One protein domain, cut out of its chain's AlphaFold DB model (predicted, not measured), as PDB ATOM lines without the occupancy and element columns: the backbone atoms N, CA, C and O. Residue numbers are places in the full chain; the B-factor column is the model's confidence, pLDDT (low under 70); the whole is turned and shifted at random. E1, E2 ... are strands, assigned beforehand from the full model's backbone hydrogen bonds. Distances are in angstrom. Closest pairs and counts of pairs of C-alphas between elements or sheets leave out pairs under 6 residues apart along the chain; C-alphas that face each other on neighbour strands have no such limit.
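What this domain is: This is residues 180 to 199 and 221 to 316 of the 494 residues of an uncharacterized protein of Amniculicola lignicola CBS 123094 (UniProt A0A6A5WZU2). One eight-stranded sheet rolls up into a loose, flattened barrel that is not closed: E7, E6, E5 and E4 form one wall, facing E2, E1 and E8, and E3 makes the turn between them. The edge strands E7 and E8 leave a gap, and in the long stretch between them residues 298 to 299 pair with E8. The printed part has 116 residues with no named helix and eight strands, E1 to E8 along the chain; across the sheet the order is E7, E6, E5, E4, E3, E2, E1, E8, all antiparallel. The class is all strand, though only 52 residues are in named elements. The whole is compact, with a radius of gyration of the C-alphas of 14.0 A and spans of 40 by 29 by 25 A.

How they stand to each other: E1, residues 184 to 193, is antiparallel to edge strand E8, residues 306 to 315, at 161 degrees, with N 188 and O 311 2.9 A apart. On E1's other side is E2, residues 226 to 232, antiparallel at 164 degrees, with N 189 and O 230 2.8 A apart. E3, residues 238 to 244, forms a hairpin with E2, with N 229 and O 242 2.7 A apart. E4, residues 251 to 256, is staggered: residues 255 to 256 pair with E3, N 241 and O 255 being 2.9 A apart, and residues 251 to 254 pair with E5, residues 262 to 265, N 252 and O 264 being 2.7 A apart. E6, residues 280 to 283, is antiparallel to E5, with N 263 and O 282 2.8 A apart. E7, residues 286 to 289, forms a hairpin with E6, with N 281 and O 288 2.9 A apart. E2 to E7 form a meander, each strand the antiparallel neighbour of the one before. The sheet is a folded sheet, bent back on itself into two leaves that face each other, and is twisted. The closest C-alphas of E7 and E8 are those of Gln 286 and Phe 313, 7.9 A apart.

Where its parts are: E1 begins at C-alpha 184 (-0.306, -18.036, 24.206) and is 29.5 A long. E8 is 27.4 A long and ends at C-alpha 315 (0.177, -17.645, 29.513). E2 is 20.2 A long, E3 17.8 A and E4 15.5 A.

The domain as a whole: The farthest C-alphas, Gln 199 and Pro 316, are 44.7 A apart. Residues 200 to 220 are not printed, and C-alphas 199 and 221 are 14.6 A apart across the cut. The links E5 to E6 and E7 to E8 are long. Mean pLDDT of the printed part is 79.1; residues 194 to 199, 221 to 225, 245 to 249 and 268 to 277 are under 70.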
ATOM      1  N   GLY A 180      -0.887 -30.578  29.184       77.69
ATOM      2  CA  GLY A 180      -2.330 -30.358  29.284       77.69
ATOM      3  C   GLY A 180      -2.818 -28.933  28.995       77.69
ATOM      4  O   GLY A 180      -4.005 -28.692  29.168       77.69
ATOM      5  N   TYR A 181      -1.966 -28.001  28.542       87.38
ATOM      6  CA  TYR A 181      -2.411 -26.664  28.112       87.38
ATOM      7  C   TYR A 181      -1.646 -26.145  26.882       87.38
ATOM      8  O   TYR A 181      -0.502 -26.530  26.621       87.38
ATOM      9  N   THR A 182      -2.278 -25.239  26.135       90.50
ATOM     10  CA  THR A 182      -1.717 -24.555  24.963       90.50
ATOM     11  C   THR A 182      -1.258 -23.136  25.332       90.50
ATOM     12  O   THR A 182      -2.091 -22.294  25.680       90.50
ATOM     13  N   PRO A 183       0.047 -22.822  25.244       91.62
ATOM     14  CA  PRO A 183       0.583 -21.506  25.591       91.62
ATOM     15  C   PRO A 183       0.166 -20.428  24.585       91.62
ATOM     16  O   PRO A 183      -0.016 -20.703  23.398       91.62
ATOM     17  N   GLY A 184       0.071 -19.178  25.044       94.44
ATOM     18  CA  GLY A 184      -0.306 -18.036  24.206       94.44
ATOM     19  C   GLY A 184      -1.205 -17.043  24.937       94.44
ATOM     20  O   GLY A 184      -0.932 -16.676  26.077       94.44
ATOM     21  N   THR A 185      -2.261 -16.574  24.270       96.50
ATOM     22  CA  THR A 185      -3.278 -15.710  24.887       96.50
ATOM     23  C   THR A 185      -4.346 -16.573  25.548       96.50
ATOM     24  O   THR A 185      -5.226 -17.098  24.869       96.50
ATOM     25  N   CYS A 186      -4.269 -16.692  26.868       97.00
ATOM     26  CA  CYS A 186      -5.287 -17.327  27.690       97.00
ATOM     27  C   CYS A 186      -6.450 -16.368  27.972       97.00
ATOM     28  O   CYS A 186      -6.342 -15.147  27.810       97.00
ATOM     29  N   LYS A 187      -7.571 -16.926  28.434       97.25
ATOM     30  CA  LYS A 187      -8.744 -16.175  28.894       97.25
ATOM     31  C   LYS A 187      -9.100 -16.567  30.313       97.25
ATOM     32  O   LYS A 187      -9.113 -17.745  30.638       97.25
ATOM     33  N   VAL A 188      -9.450 -15.589  31.136       96.25
ATOM     34  CA  VAL A 188     -10.112 -15.819  32.421       96.25
ATOM     35  C   VAL A 188     -11.554 -15.338  32.321       96.25
ATOM     36  O   VAL A 188     -11.810 -14.219  31.877       96.25
ATOM     37  N   LEU A 189     -12.491 -16.194  32.712       94.56
ATOM     38  CA  LEU A 189     -13.907 -15.898  32.874       94.56
ATOM     39  C   LEU A 189     -14.221 -15.897  34.367       94.56
ATOM     40  O   LEU A 189     -13.954 -16.885  35.039       94.56
ATOM     41  N   VAL A 190     -14.803 -14.819  34.877       91.38
ATOM     42  CA  VAL A 190     -15.298 -14.741  36.253       91.38
ATOM     43  C   VAL A 190     -16.790 -14.454  36.214       91.38
ATOM     44  O   VAL A 190     -17.196 -13.410  35.703       91.38
ATOM     45  N   ASN A 191     -17.594 -15.352  36.772       88.12
ATOM     46  CA  ASN A 191     -19.024 -15.162  36.972       88.12
ATOM     47  C   ASN A 191     -19.283 -14.854  38.446       88.12
ATOM     48  O   ASN A 191     -18.804 -15.562  39.329       88.12
ATOM     49  N   GLN A 192     -20.037 -13.796  38.719       83.94
ATOM     50  CA  GLN A 192     -20.455 -13.418  40.064       83.94
ATOM     51  C   GLN A 192     -21.971 -13.467  40.168       83.94
ATOM     52  O   GLN A 192     -22.676 -12.986  39.280       83.94
ATOM     53  N   TYR A 193     -22.460 -14.002  41.284       76.44
ATOM     54  CA  TYR A 193     -23.878 -14.240  41.525       76.44
ATOM     55  C   TYR A 193     -24.345 -13.510  42.798       76.44
ATOM     56  O   TYR A 193     -23.826 -13.757  43.885       76.44
ATOM     57  N   ILE A 194     -25.345 -12.627  42.673       67.75
ATOM     58  CA  ILE A 194     -26.153 -12.077  43.777       67.75
ATOM     59  C   ILE A 194     -27.241 -13.097  44.089       67.75
ATOM     60  O   ILE A 194     -28.217 -13.199  43.340       67.75
ATOM     61  N   TYR A 195     -27.148 -13.847  45.184       61.84
ATOM     62  CA  TYR A 195     -28.217 -14.799  45.452       61.84
ATOM     63  C   TYR A 195     -29.472 -14.141  46.039       61.84
ATOM     64  O   TYR A 195     -29.466 -13.476  47.068       61.84
ATOM     65  N   ASN A 196     -30.591 -14.398  45.368       36.56
ATOM     66  CA  ASN A 196     -31.915 -14.529  45.963       36.56
ATOM     67  C   ASN A 196     -32.711 -15.401  44.973       36.56
ATOM     68  O   ASN A 196     -32.685 -15.090  43.784       36.56
ATOM     69  N   LYS A 197     -33.482 -16.400  45.415       33.25
ATOM     70  CA  LYS A 197     -34.451 -17.186  44.609       33.25
ATOM     71  C   LYS A 197     -33.902 -18.409  43.833       33.25
ATOM     72  O   LYS A 197     -33.666 -18.331  42.634       33.25
ATOM     73  N   PHE A 198     -33.921 -19.576  44.483       35.25
ATOM     74  CA  PHE A 198     -34.401 -20.806  43.839       35.25
ATOM     75  C   PHE A 198     -35.767 -21.156  44.439       35.25
ATOM     76  O   PHE A 198     -35.930 -21.201  45.654       35.25
ATOM     77  N   GLN A 199     -36.752 -21.382  43.575       31.17
ATOM     78  CA  GLN A 199     -37.944 -22.174  43.873       31.17
ATOM     79  C   GLN A 199     -37.861 -23.387  42.948       31.17
ATOM     80  O   GLN A 199     -38.007 -23.220  41.739       31.17
ATOM     81  N   LYS A 221     -27.829 -20.571  52.375       48.81
ATOM     82  CA  LYS A 221     -27.416 -20.332  53.764       48.81
ATOM     83  C   LYS A 221     -26.280 -19.306  53.894       48.81
ATOM     84  O   LYS A 221     -25.896 -18.998  55.018       48.81
ATOM     85  N   LEU A 222     -25.749 -18.789  52.781       45.00
ATOM     86  CA  LEU A 222     -24.635 -17.836  52.745       45.00
ATOM     87  C   LEU A 222     -25.117 -16.438  52.324       45.00
ATOM     88  O   LEU A 222     -25.887 -16.297  51.376       45.00
ATOM     89  N   SER A 223     -24.670 -15.401  53.036       49.59
ATOM     90  CA  SER A 223     -25.148 -14.017  52.888       49.59
ATOM     91  C   SER A 223     -24.416 -13.166  51.840       49.59
ATOM     92  O   SER A 223     -24.767 -11.999  51.681       49.59
ATOM     93  N   GLU A 224     -23.412 -13.696  51.133       59.91
ATOM     94  CA  GLU A 224     -22.552 -12.914  50.222       59.91
ATOM     95  C   GLU A 224     -22.505 -13.494  48.795       59.91
ATOM     96  O   GLU A 224     -23.081 -14.544  48.505       59.91
ATOM     97  N   TYR A 225     -21.848 -12.772  47.878       65.88
ATOM     98  CA  TYR A 225     -21.735 -13.153  46.469       65.88
ATOM     99  C   TYR A 225     -20.936 -14.446  46.300       65.88
ATOM    100  O   TYR A 225     -19.861 -14.605  46.876       65.88
ATOM    101  N   GLN A 226     -21.414 -15.326  45.425       73.06
ATOM    102  CA  GLN A 226     -20.639 -16.478  44.968       73.06
ATOM    103  C   GLN A 226     -19.891 -16.104  43.692       73.06
ATOM    104  O   GLN A 226     -20.449 -15.433  42.818       73.06
ATOM    105  N   THR A 227     -18.637 -16.533  43.587       79.44
ATOM    106  CA  THR A 227     -17.794 -16.297  42.414       79.44
ATOM    107  C   THR A 227     -17.330 -17.622  41.817       79.44
ATOM    108  O   THR A 227     -16.750 -18.453  42.508       79.44
ATOM    109  N   GLU A 228     -17.556 -17.806  40.523       85.19
ATOM    110  CA  GLU A 228     -16.987 -18.885  39.713       85.19
ATOM    111  C   GLU A 228     -15.918 -18.290  38.795       85.19
ATOM    112  O   GLU A 228     -16.123 -17.238  38.194       85.19
ATOM    113  N   ILE A 229     -14.774 -18.951  38.687       88.56
ATOM    114  CA  ILE A 229     -13.636 -18.535  37.877       88.56
ATOM    115  C   ILE A 229     -13.241 -19.704  36.987       88.56
ATOM    116  O   ILE A 229     -13.012 -20.798  37.489       88.56
ATOM    117  N   LYS A 230     -13.117 -19.466  35.685       91.12
ATOM    118  CA  LYS A 230     -12.620 -20.428  34.697       91.12
ATOM    119  C   LYS A 230     -11.468 -19.826  33.916       91.12
ATOM    120  O   LYS A 230     -11.481 -18.637  33.599       91.12
ATOM    121  N   ILE A 231     -10.488 -20.647  33.584       93.50
ATOM    122  CA  ILE A 231      -9.352 -20.307  32.737       93.50
ATOM    123  C   ILE A 231      -9.452 -21.150  31.477       93.50
ATOM    124  O   ILE A 231      -9.589 -22.365  31.562       93.50
ATOM    125  N   TYR A 232      -9.319 -20.510  30.324       94.75
ATOM    126  CA  TYR A 232      -9.180 -21.168  29.035       94.75
ATOM    127  C   TYR A 232      -7.791 -20.888  28.472       94.75
ATOM    128  O   TYR A 232      -7.296 -19.759  28.574       94.75
ATOM    129  N   ASP A 233      -7.166 -21.906  27.892       93.50
ATOM    130  CA  ASP A 233      -5.869 -21.785  27.240       93.50
ATOM    131  C   ASP A 233      -5.958 -21.068  25.877       93.50
ATOM    132  O   ASP A 233      -7.018 -20.584  25.464       93.50
ATOM    133  N   ALA A 234      -4.837 -20.984  25.155       94.50
ATOM    134  CA  ALA A 234      -4.810 -20.350  23.838       94.50
ATOM    135  C   ALA A 234      -5.556 -21.138  22.740       94.50
ATOM    136  O   ALA A 234      -5.891 -20.559  21.703       94.50
ATOM    137  N   ALA A 235      -5.818 -22.434  22.943       92.88
ATOM    138  CA  ALA A 235      -6.655 -23.247  22.062       92.88
ATOM    139  C   ALA A 235      -8.156 -23.090  22.373       92.88
ATOM    140  O   ALA A 235      -8.991 -23.392  21.520       92.88
ATOM    141  N   GLY A 236      -8.491 -22.543  23.545       92.00
ATOM    142  CA  GLY A 236      -9.857 -22.402  24.040       92.00
ATOM    143  C   GLY A 236     -10.312 -23.573  24.910       92.00
ATOM    144  O   GLY A 236     -11.490 -23.620  25.260       92.00
ATOM    145  N   ASP A 237      -9.402 -24.480  25.266       89.00
ATOM    146  CA  ASP A 237      -9.668 -25.589  26.177       89.00
ATOM    147  C   ASP A 237      -9.615 -25.086  27.626       89.00
ATOM    148  O   ASP A 237      -8.832 -24.194  27.962       89.00
ATOM    149  N   GLU A 238     -10.458 -25.627  28.508       87.69
ATOM    150  CA  GLU A 238     -10.450 -25.239  29.922       87.69
ATOM    151  C   GLU A 238      -9.162 -25.728  30.599       87.69
ATOM    152  O   GLU A 238      -8.910 -26.925  30.710       87.69
ATOM    153  N   ALA A 239      -8.344 -24.785  31.060       86.69
ATOM    154  CA  ALA A 239      -7.062 -25.039  31.708       86.69
ATOM    155  C   ALA A 239      -7.142 -24.962  33.234       86.69
ATOM    156  O   ALA A 239      -6.174 -25.304  33.906       86.69
ATOM    157  N   GLY A 240      -8.245 -24.490  33.811       84.44
ATOM    158  CA  GLY A 240      -8.399 -24.423  35.259       84.44
ATOM    159  C   GLY A 240      -9.687 -23.760  35.700       84.44
ATOM    160  O   GLY A 240     -10.310 -23.026  34.936       84.44
ATOM    161  N   ASN A 241     -10.057 -23.971  36.957       83.81
ATOM    162  CA  ASN A 241     -11.192 -23.299  37.559       83.81
ATOM    163  C   ASN A 241     -10.995 -23.062  39.060       83.81
ATOM    164  O   ASN A 241     -10.067 -23.557  39.703       83.81
ATOM    165  N   ALA A 242     -11.871 -22.241  39.617       80.19
ATOM    166  CA  ALA A 242     -12.090 -22.141  41.045       80.19
ATOM    167  C   ALA A 242     -13.498 -21.620  41.294       80.19
ATOM    168  O   ALA A 242     -13.969 -20.723  40.602       80.19
ATOM    169  N   ALA A 243     -14.136 -22.125  42.337       75.75
ATOM    170  CA  ALA A 243     -15.284 -21.473  42.938       75.75
ATOM    171  C   ALA A 243     -14.859 -20.884  44.281       75.75
ATOM    172  O   ALA A 243     -14.041 -21.463  45.003       75.75
ATOM    173  N   LYS A 244     -15.407 -19.722  44.610       70.12
ATOM    174  CA  LYS A 244     -15.250 -19.093  45.910       70.12
ATOM    175  C   LYS A 244     -16.602 -18.614  46.391       70.12
ATOM    176  O   LYS A 244     -17.295 -17.871  45.694       70.12
ATOM    177  N   ASP A 245     -16.932 -19.038  47.594       58.69
ATOM    178  CA  ASP A 245     -18.064 -18.506  48.323       58.69
ATOM    179  C   ASP A 245     -17.669 -17.261  49.110       58.69
ATOM    180  O   ASP A 245     -16.486 -16.975  49.311       58.69
ATOM    181  N   ALA A 246     -18.709 -16.553  49.541       51.59
ATOM    182  CA  ALA A 246     -18.724 -15.639  50.668       51.59
ATOM    183  C   ALA A 246     -17.655 -15.986  51.722       51.59
ATOM    184  O   ALA A 246     -17.754 -17.009  52.399       51.59
ATOM    185  N   GLY A 247     -16.615 -15.173  51.814       54.50
ATOM    186  CA  GLY A 247     -15.435 -15.404  52.634       54.50
ATOM    187  C   GLY A 247     -14.675 -14.095  52.768       54.50
ATOM    188  O   GLY A 247     -14.775 -13.222  51.905       54.50
ATOM    189  N   SER A 248     -13.952 -13.940  53.868       59.06
ATOM    190  CA  SER A 248     -13.399 -12.655  54.284       59.06
ATOM    191  C   SER A 248     -12.118 -12.243  53.582       59.06
ATOM    192  O   SER A 248     -11.837 -11.053  53.437       59.06
ATOM    193  N   ASP A 249     -11.330 -13.209  53.122       68.88
ATOM    194  CA  ASP A 249     -10.297 -12.922  52.151       68.88
ATOM    195  C   ASP A 249     -10.995 -12.847  50.801       68.88
ATOM    196  O   ASP A 249     -11.633 -13.816  50.413       68.88
ATOM    197  N   PRO A 250     -10.879 -11.767  50.025       72.94
ATOM    198  CA  PRO A 250     -11.466 -11.715  48.697       72.94
ATOM    199  C   PRO A 250     -10.653 -12.436  47.627       72.94
ATOM    200  O   PRO A 250     -11.110 -12.603  46.499       72.94
ATOM    201  N   ARG A 251      -9.462 -12.928  47.951       80.81
ATOM    202  CA  ARG A 251      -8.543 -13.532  46.988       80.81
ATOM    203  C   ARG A 251      -8.872 -15.006  46.753       80.81
ATOM    204  O   ARG A 251      -9.336 -15.722  47.633       80.81
ATOM    205  N   VAL A 252      -8.683 -15.447  45.517       81.50
ATOM    206  CA  VAL A 252      -9.010 -16.785  45.024       81.50
ATOM    207  C   VAL A 252      -7.834 -17.245  44.181       81.50
ATOM    208  O   VAL A 252      -7.592 -16.714  43.102       81.50
ATOM    209  N   VAL A 253      -7.066 -18.206  44.686       82.88
ATOM    210  CA  VAL A 253      -5.993 -18.850  43.913       82.88
ATOM    211  C   VAL A 253      -6.597 -19.914  43.003       82.88
ATOM    212  O   VAL A 253      -6.956 -20.987  43.473       82.88
ATOM    213  N   VAL A 254      -6.720 -19.616  41.717       82.81
ATOM    214  CA  VAL A 254      -7.344 -20.498  40.734       82.81
ATOM    215  C   VAL A 254      -6.474 -21.718  40.494       82.81
ATOM    216  O   VAL A 254      -5.260 -21.625  40.294       82.81
ATOM    217  N   ASN A 255      -7.115 -22.873  40.515       77.38
ATOM    218  CA  ASN A 255      -6.462 -24.144  40.340       77.38
ATOM    219  C   ASN A 255      -6.403 -24.475  38.845       77.38
ATOM    220  O   ASN A 255      -7.434 -24.483  38.174       77.38
ATOM    221  N   SER A 256      -5.204 -24.665  38.292       84.25
ATOM    222  CA  SER A 256      -5.027 -24.740  36.839       84.25
ATOM    223  C   SER A 256      -3.809 -25.551  36.410       84.25
ATOM    224  O   SER A 256      -2.863 -25.717  37.175       84.25
ATOM    225  N   LEU A 257      -3.834 -25.998  35.157       82.94
ATOM    226  CA  LEU A 257      -2.740 -26.633  34.419       82.94
ATOM    227  C   LEU A 257      -1.662 -25.632  33.976       82.94
ATOM    228  O   LEU A 257      -0.651 -26.027  33.398       82.94
ATOM    229  N   LEU A 258      -1.869 -24.336  34.223       85.75
ATOM    230  CA  LEU A 258      -0.896 -23.307  33.893       85.75
ATOM    231  C   LEU A 258       0.355 -23.412  34.787       85.75
ATOM    232  O   LEU A 258       0.265 -23.817  35.946       85.75
ATOM    233  N   PRO A 259       1.533 -22.991  34.290       83.25
ATOM    234  CA  PRO A 259       2.793 -23.076  35.033       83.25
ATOM    235  C   PRO A 259       2.854 -22.156  36.262       83.25
ATOM    236  O   PRO A 259       3.698 -22.352  37.138       83.25
ATOM    237  N   TYR A 260       1.981 -21.146  36.335       84.88
ATOM    238  CA  TYR A 260       1.917 -20.185  37.432       84.88
ATOM    239  C   TYR A 260       0.509 -20.129  38.021       84.88
ATOM    240  O   TYR A 260      -0.481 -20.397  37.345       84.88
ATOM    241  N   GLN A 261       0.411 -19.740  39.290       85.81
ATOM    242  CA  GLN A 261      -0.880 -19.533  39.934       85.81
ATOM    243  C   GLN A 261      -1.533 -18.250  39.410       85.81
ATOM    244  O   GLN A 261      -0.910 -17.187  39.426       85.81
ATOM    245  N   LEU A 262      -2.794 -18.347  38.987       89.69
ATOM    246  CA  LEU A 262      -3.657 -17.185  38.796       89.69
ATOM    247  C   LEU A 262      -4.322 -16.867  40.135       89.69
ATOM    248  O   LEU A 262      -4.986 -17.721  40.717       89.69
ATOM    249  N   ILE A 263      -4.168 -15.643  40.621       89.19
ATOM    250  CA  ILE A 263      -4.902 -15.142  41.782       89.19
ATOM    251  C   ILE A 263      -5.933 -14.140  41.298       89.19
ATOM    252  O   ILE A 263      -5.628 -13.281  40.473       89.19
ATOM    253  N   VAL A 264      -7.143 -14.236  41.830       89.94
ATOM    254  CA  VAL A 264      -8.246 -13.330  41.530       89.94
ATOM    255  C   VAL A 264      -8.762 -12.735  42.827       89.94
ATOM    256  O   VAL A 264      -9.171 -13.466  43.719       89.94
ATOM    257  N   ASN A 265      -8.738 -11.416  42.951       87.62
ATOM    258  CA  ASN A 265      -9.351 -10.691  44.056       87.62
ATOM    259  C   ASN A 265     -10.774 -10.322  43.643       87.62
ATOM    260  O   ASN A 265     -10.971  -9.542  42.712       87.62
ATOM    261  N   THR A 266     -11.761 -10.939  44.291       79.62
ATOM    262  CA  THR A 266     -13.173 -10.867  43.900       79.62
ATOM    263  C   THR A 266     -13.936  -9.731  44.574       79.62
ATOM    264  O   THR A 266     -15.079  -9.474  44.186       79.62
ATOM    265  N   TRP A 267     -13.336  -9.043  45.553       71.81
ATOM    266  CA  TRP A 267     -13.885  -7.805  46.105       71.81
ATOM    267  C   TRP A 267     -13.283  -6.621  45.366       71.81
ATOM    268  O   TRP A 267     -12.129  -6.254  45.569       71.81
ATOM    269  N   GLY A 268     -14.113  -5.984  44.552       57.66
ATOM    270  CA  GLY A 268     -13.971  -4.547  44.414       57.66
ATOM    271  C   GLY A 268     -14.616  -3.874  45.613       57.66
ATOM    272  O   GLY A 268     -15.532  -4.454  46.194       57.66
ATOM    273  N   ASP A 269     -14.133  -2.686  45.969       46.34
ATOM    274  CA  ASP A 269     -14.606  -1.895  47.110       46.34
ATOM    275  C   ASP A 269     -16.135  -2.003  47.257       46.34
ATOM    276  O   ASP A 269     -16.890  -1.666  46.341       46.34
ATOM    277  N   CYS A 270     -16.577  -2.577  48.378       41.34
ATOM    278  CA  CYS A 270     -17.905  -3.167  48.581       41.34
ATOM    279  C   CYS A 270     -19.048  -2.145  48.694       41.34
ATOM    280  O   CYS A 270     -20.126  -2.481  49.191       41.34
ATOM    281  N   ASP A 271     -18.842  -0.904  48.263       44.38
ATOM    282  CA  ASP A 271     -19.923   0.063  48.206       44.38
ATOM    283  C   ASP A 271     -20.904  -0.393  47.126       44.38
ATOM    284  O   ASP A 271     -20.631  -0.319  45.932       44.38
ATOM    285  N   ALA A 272     -22.075  -0.870  47.555       43.09
ATOM    286  CA  ALA A 272     -23.164  -1.306  46.679       43.09
ATOM    287  C   ALA A 272     -23.616  -0.212  45.684       43.09
ATOM    288  O   ALA A 272     -24.237  -0.517  44.664       43.09
ATOM    289  N   ASP A 273     -23.274   1.047  45.967       50.84
ATOM    290  CA  ASP A 273     -23.516   2.209  45.111       50.84
ATOM    291  C   ASP A 273     -22.350   2.516  44.156       50.84
ATOM    292  O   ASP A 273     -22.520   3.255  43.178       50.84
ATOM    293  N   ASN A 274     -21.172   1.938  44.404       52.28
ATOM    294  CA  ASN A 274     -20.006   2.101  43.561       52.28
ATOM    295  C   ASN A 274     -20.021   1.024  42.471       52.28
ATOM    296  O   ASN A 274     -19.774  -0.160  42.694       52.28
ATOM    297  N   LYS A 275     -20.326   1.452  41.244       50.56
ATOM    298  CA  LYS A 275     -20.361   0.595  40.045       50.56
ATOM    299  C   LYS A 275     -18.998  -0.017  39.699       50.56
ATOM    300  O   LYS A 275     -18.923  -0.855  38.804       50.56
ATOM    301  N   ASP A 276     -17.972   0.360  40.450       54.38
ATOM    302  CA  ASP A 276     -16.582  -0.013  40.283       54.38
ATOM    303  C   ASP A 276     -16.188  -1.140  41.251       54.38
ATOM    304  O   ASP A 276     -15.090  -1.137  41.806       54.38
ATOM    305  N   SER A 277     -17.059  -2.137  41.467       62.25
ATOM    306  CA  SER A 277     -16.617  -3.393  42.085       62.25
ATOM    307  C   SER A 277     -15.651  -4.105  41.126       62.25
ATOM    308  O   SER A 277     -16.048  -4.947  40.318       62.25
ATOM    309  N   MET A 278     -14.387  -3.712  41.176       77.38
ATOM    310  CA  MET A 278     -13.327  -4.190  40.312       77.38
ATOM    311  C   MET A 278     -12.780  -5.524  40.817       77.38
ATOM    312  O   MET A 278     -12.256  -5.616  41.919       77.38
ATOM    313  N   VAL A 279     -12.863  -6.549  39.974       87.19
ATOM    314  CA  VAL A 279     -12.072  -7.773  40.130       87.19
ATOM    315  C   VAL A 279     -10.629  -7.474  39.726       87.19
ATOM    316  O   VAL A 279     -10.412  -6.853  38.679       87.19
ATOM    317  N   GLU A 280      -9.665  -7.905  40.532       90.12
ATOM    318  CA  GLU A 280      -8.232  -7.792  40.233       90.12
ATOM    319  C   GLU A 280      -7.638  -9.172  39.943       90.12
ATOM    320  O   GLU A 280      -8.064 -10.173  40.519       90.12
ATOM    321  N   PHE A 281      -6.639  -9.223  39.069       92.50
ATOM    322  CA  PHE A 281      -6.021 -10.463  38.614       92.50
ATOM    323  C   PHE A 281      -4.498 -10.373  38.720       92.50
ATOM    324  O   PHE A 281      -3.911  -9.344  38.388       92.50
ATOM    325  N   TRP A 282      -3.855 -11.467  39.129       92.06
ATOM    326  CA  TRP A 282      -2.399 -11.625  39.107       92.06
ATOM    327  C   TRP A 282      -2.033 -12.976  38.517       92.06
ATOM    328  O   TRP A 282      -2.513 -14.003  38.994       92.06
ATOM    329  N   TYR A 283      -1.132 -12.989  37.543       91.38
ATOM    330  CA  TYR A 283      -0.597 -14.218  36.967       91.38
ATOM    331  C   TYR A 283       0.845 -13.988  36.525       91.38
ATOM    332  O   TYR A 283       1.103 -13.098  35.719       91.38
ATOM    333  N   SER A 284       1.793 -14.789  37.024       88.62
ATOM    334  CA  SER A 284       3.224 -14.539  36.790       88.62
ATOM    335  C   SER A 284       3.596 -13.101  37.224       88.62
ATOM    336  O   SER A 284       3.330 -12.690  38.357       88.62
ATOM    337  N   ASP A 285       4.174 -12.332  36.313       84.81
ATOM    338  CA  ASP A 285       4.556 -10.926  36.364       84.81
ATOM    339  C   ASP A 285       3.449  -9.971  35.877       84.81
ATOM    340  O   ASP A 285       3.626  -8.754  35.925       84.81
ATOM    341  N   GLN A 286       2.299 -10.497  35.444       90.62
ATOM    342  CA  GLN A 286       1.154  -9.707  35.001       90.62
ATOM    343  C   GLN A 286       0.227  -9.375  36.172       90.62
ATOM    344  O   GLN A 286      -0.059 -10.209  37.037       90.62
ATOM    345  N   TRP A 287      -0.284  -8.146  36.155       92.12
ATOM    346  CA  TRP A 287      -1.348  -7.672  37.026       92.12
ATOM    347  C   TRP A 287      -2.292  -6.789  36.226       92.12
ATOM    348  O   TRP A 287      -1.831  -5.907  35.500       92.12
ATOM    349  N   TRP A 288      -3.592  -7.005  36.387       92.44
ATOM    350  CA  TRP A 288      -4.596  -6.194  35.717       92.44
ATOM    351  C   TRP A 288      -5.901  -6.128  36.501       92.44
ATOM    352  O   TRP A 288      -6.160  -6.895  37.431       92.44
ATOM    353  N   LEU A 289      -6.730  -5.172  36.103       90.00
ATOM    354  CA  LEU A 289      -8.053  -4.946  36.661       90.00
ATOM    355  C   LEU A 289      -9.105  -5.362  35.641       90.00
ATOM    356  O   LEU A 289      -8.899  -5.272  34.438       90.00
ATOM    357  N   SER A 290     -10.283  -5.730  36.113       89.50
ATOM    358  CA  SER A 290     -11.453  -6.032  35.274       89.50
ATOM    359  C   SER A 290     -11.929  -4.892  34.363       89.50
ATOM    360  O   SER A 290     -12.734  -5.132  33.467       89.50
ATOM    361  N   ILE A 291     -11.451  -3.664  34.561       86.31
ATOM    362  CA  ILE A 291     -11.720  -2.521  33.669       86.31
ATOM    363  C   ILE A 291     -10.597  -2.283  32.650       86.31
ATOM    364  O   ILE A 291     -10.706  -1.389  31.806       86.31
ATOM    365  N   ASP A 292      -9.510  -3.049  32.740       86.38
ATOM    366  CA  ASP A 292      -8.330  -2.877  31.911       86.38
ATOM    367  C   ASP A 292      -8.619  -3.234  30.446       86.38
ATOM    368  O   ASP A 292      -9.021  -4.349  30.104       86.38
ATOM    369  N   GLN A 293      -8.403  -2.259  29.566       90.50
ATOM    370  CA  GLN A 293      -8.609  -2.410  28.130       90.50
ATOM    371  C   GLN A 293      -7.417  -3.076  27.429       90.50
ATOM    372  O   GLN A 293      -7.605  -3.648  26.356       90.50
ATOM    373  N   GLU A 294      -6.213  -3.043  28.015       90.31
ATOM    374  CA  GLU A 294      -5.027  -3.716  27.465       90.31
ATOM    375  C   GLU A 294      -5.208  -5.238  27.491       90.31
ATOM    376  O   GLU A 294      -4.998  -5.917  26.487       90.31
ATOM    377  N   HIS A 295      -5.750  -5.743  28.599       92.00
ATOM    378  CA  HIS A 295      -6.130  -7.142  28.798       92.00
ATOM    379  C   HIS A 295      -7.520  -7.471  28.219       92.00
ATOM    380  O   HIS A 295      -8.098  -8.519  28.511       92.00
ATOM    381  N   LYS A 296      -8.088  -6.571  27.401       93.69
ATOM    382  CA  LYS A 296      -9.412  -6.694  26.761       93.69
ATOM    383  C   LYS A 296     -10.512  -7.149  27.723       93.69
ATOM    384  O   LYS A 296     -11.383  -7.938  27.347       93.69
ATOM    385  N   CYS A 297     -10.476  -6.664  28.962       93.06
ATOM    386  CA  CYS A 297     -11.476  -7.040  29.937       93.06
ATOM    387  C   CYS A 297     -12.848  -6.489  29.541       93.06
ATOM    388  O   CYS A 297     -13.026  -5.292  29.304       93.06
ATOM    389  N   ASN A 298     -13.836  -7.378  29.489       88.88
ATOM    390  CA  ASN A 298     -15.230  -7.041  29.239       88.88
ATOM    391  C   ASN A 298     -16.057  -7.341  30.487       88.88
ATOM    392  O   ASN A 298     -16.615  -8.432  30.626       88.88
ATOM    393  N   PHE A 299     -16.095  -6.378  31.405       84.06
ATOM    394  CA  PHE A 299     -16.914  -6.458  32.607       84.06
ATOM    395  C   PHE A 299     -18.351  -6.056  32.277       84.06
ATOM    396  O   PHE A 299     -18.651  -4.878  32.058       84.06
ATOM    397  N   LYS A 300     -19.252  -7.038  32.203       84.62
ATOM    398  CA  LYS A 300     -20.660  -6.753  31.925       84.62
ATOM    399  C   LYS A 300     -21.337  -6.155  33.163       84.62
ATOM    400  O   LYS A 300     -21.005  -6.539  34.287       84.62
ATOM    401  N   PRO A 301     -22.308  -5.238  32.982       82.06
ATOM    402  CA  PRO A 301     -23.172  -4.840  34.084       82.06
ATOM    403  C   PRO A 301     -23.938  -6.058  34.612       82.06
ATOM    404  O   PRO A 301     -24.068  -7.070  33.922       82.06
ATOM    405  N   TRP A 302     -24.480  -5.932  35.820       79.38
ATOM    406  CA  TRP A 302     -25.409  -6.917  36.361       79.38
ATOM    407  C   TRP A 302     -26.587  -7.146  35.407       79.38
ATOM    408  O   TRP A 302     -27.323  -6.210  35.087       79.38
ATOM    409  N   ASP A 303     -26.763  -8.395  34.987       79.06
ATOM    410  CA  ASP A 303     -27.944  -8.890  34.290       79.06
ATOM    411  C   ASP A 303     -28.807  -9.653  35.301       79.06
ATOM    412  O   ASP A 303     -28.605 -10.828  35.615       79.06
ATOM    413  N   GLY A 304     -29.718  -8.916  35.934       81.88
ATOM    414  CA  GLY A 304     -30.496  -9.412  37.060       81.88
ATOM    415  C   GLY A 304     -29.619  -9.687  38.283       81.88
ATOM    416  O   GLY A 304     -29.364  -8.790  39.081       81.88
ATOM    417  N   LYS A 305     -29.224 -10.949  38.458       75.69
ATOM    418  CA  LYS A 305     -28.487 -11.454  39.629       75.69
ATOM    419  C   LYS A 305     -27.130 -12.033  39.282       75.69
ATOM    420  O   LYS A 305     -26.453 -12.562  40.152       75.69
ATOM    421  N   GLU A 306     -26.742 -11.942  38.028       81.19
ATOM    422  CA  GLU A 306     -25.488 -12.472  37.538       81.19
ATOM    423  C   GLU A 306     -24.727 -11.360  36.830       81.19
ATOM    424  O   GLU A 306     -25.316 -10.480  36.198       81.19
ATOM    425  N   ARG A 307     -23.406 -11.383  36.941       84.94
ATOM    426  CA  ARG A 307     -22.530 -10.647  36.035       84.94
ATOM    427  C   ARG A 307     -21.337 -11.510  35.684       84.94
ATOM    428  O   ARG A 307     -20.885 -12.314  36.492       84.94
ATOM    429  N   SER A 308     -20.805 -11.292  34.493       89.69
ATOM    430  CA  SER A 308     -19.640 -12.009  33.989       89.69
ATOM    431  C   SER A 308     -18.575 -11.017  33.545       89.69
ATOM    432  O   SER A 308     -18.902 -10.033  32.868       89.69
ATOM    433  N   VAL A 309     -17.313 -11.319  33.819       90.75
ATOM    434  CA  VAL A 309     -16.169 -10.664  33.187       90.75
ATOM    435  C   VAL A 309     -15.301 -11.667  32.472       90.75
ATOM    436  O   VAL A 309     -15.013 -12.739  32.991       90.75
ATOM    437  N   THR A 310     -14.869 -11.297  31.276       94.62
ATOM    438  CA  THR A 310     -13.846 -12.034  30.541       94.62
ATOM    439  C   THR A 310     -12.659 -11.122  30.311       94.62
ATOM    440  O   THR A 310     -12.856 -10.021  29.806       94.62
ATOM    441  N   CYS A 311     -11.458 -11.577  30.655       96.25
ATOM    442  CA  CYS A 311     -10.198 -10.897  30.359       96.25
ATOM    443  C   CYS A 311      -9.264 -11.844  29.599       96.25
ATOM    444  O   CYS A 311      -9.295 -13.056  29.812       96.25
ATOM    445  N   GLU A 312      -8.424 -11.288  28.734       96.94
ATOM    446  CA  GLU A 312      -7.317 -11.982  28.077       96.94
ATOM    447  C   GLU A 312      -6.010 -11.711  28.830       96.94
ATOM    448  O   GLU A 312      -5.773 -10.598  29.288       96.94
ATOM    449  N   PHE A 313      -5.147 -12.718  28.945       95.75
ATOM    450  CA  PHE A 313      -3.819 -12.574  29.544       95.75
ATOM    451  C   PHE A 313      -2.805 -13.492  28.857       95.75
ATOM    452  O   PHE A 313      -3.170 -14.445  28.168       95.75
ATOM    453  N   SER A 314      -1.517 -13.196  29.007       95.31
ATOM    454  CA  SER A 314      -0.449 -14.024  28.447       95.31
ATOM    455  C   SER A 314      -0.167 -15.213  29.363       95.31
ATOM    456  O   SER A 314       0.154 -15.045  30.538       95.31
ATOM    457  N   CYS A 315      -0.242 -16.425  28.834       92.94
ATOM    458  CA  CYS A 315       0.177 -17.645  29.513       92.94
ATOM    459  C   CYS A 315       1.393 -18.231  28.781       92.94
ATOM    460  O   CYS A 315       1.240 -19.071  27.887       92.94
ATOM    461  N   PRO A 316       2.611 -17.742  29.091       89.25
ATOM    462  CA  PRO A 316       3.812 -18.165  28.390       89.25
ATOM    463  C   PRO A 316       4.179 -19.601  28.759       89.25
ATOM    464  O   PRO A 316       3.833 -20.093  29.835       89.25
TER     465      PRO A 316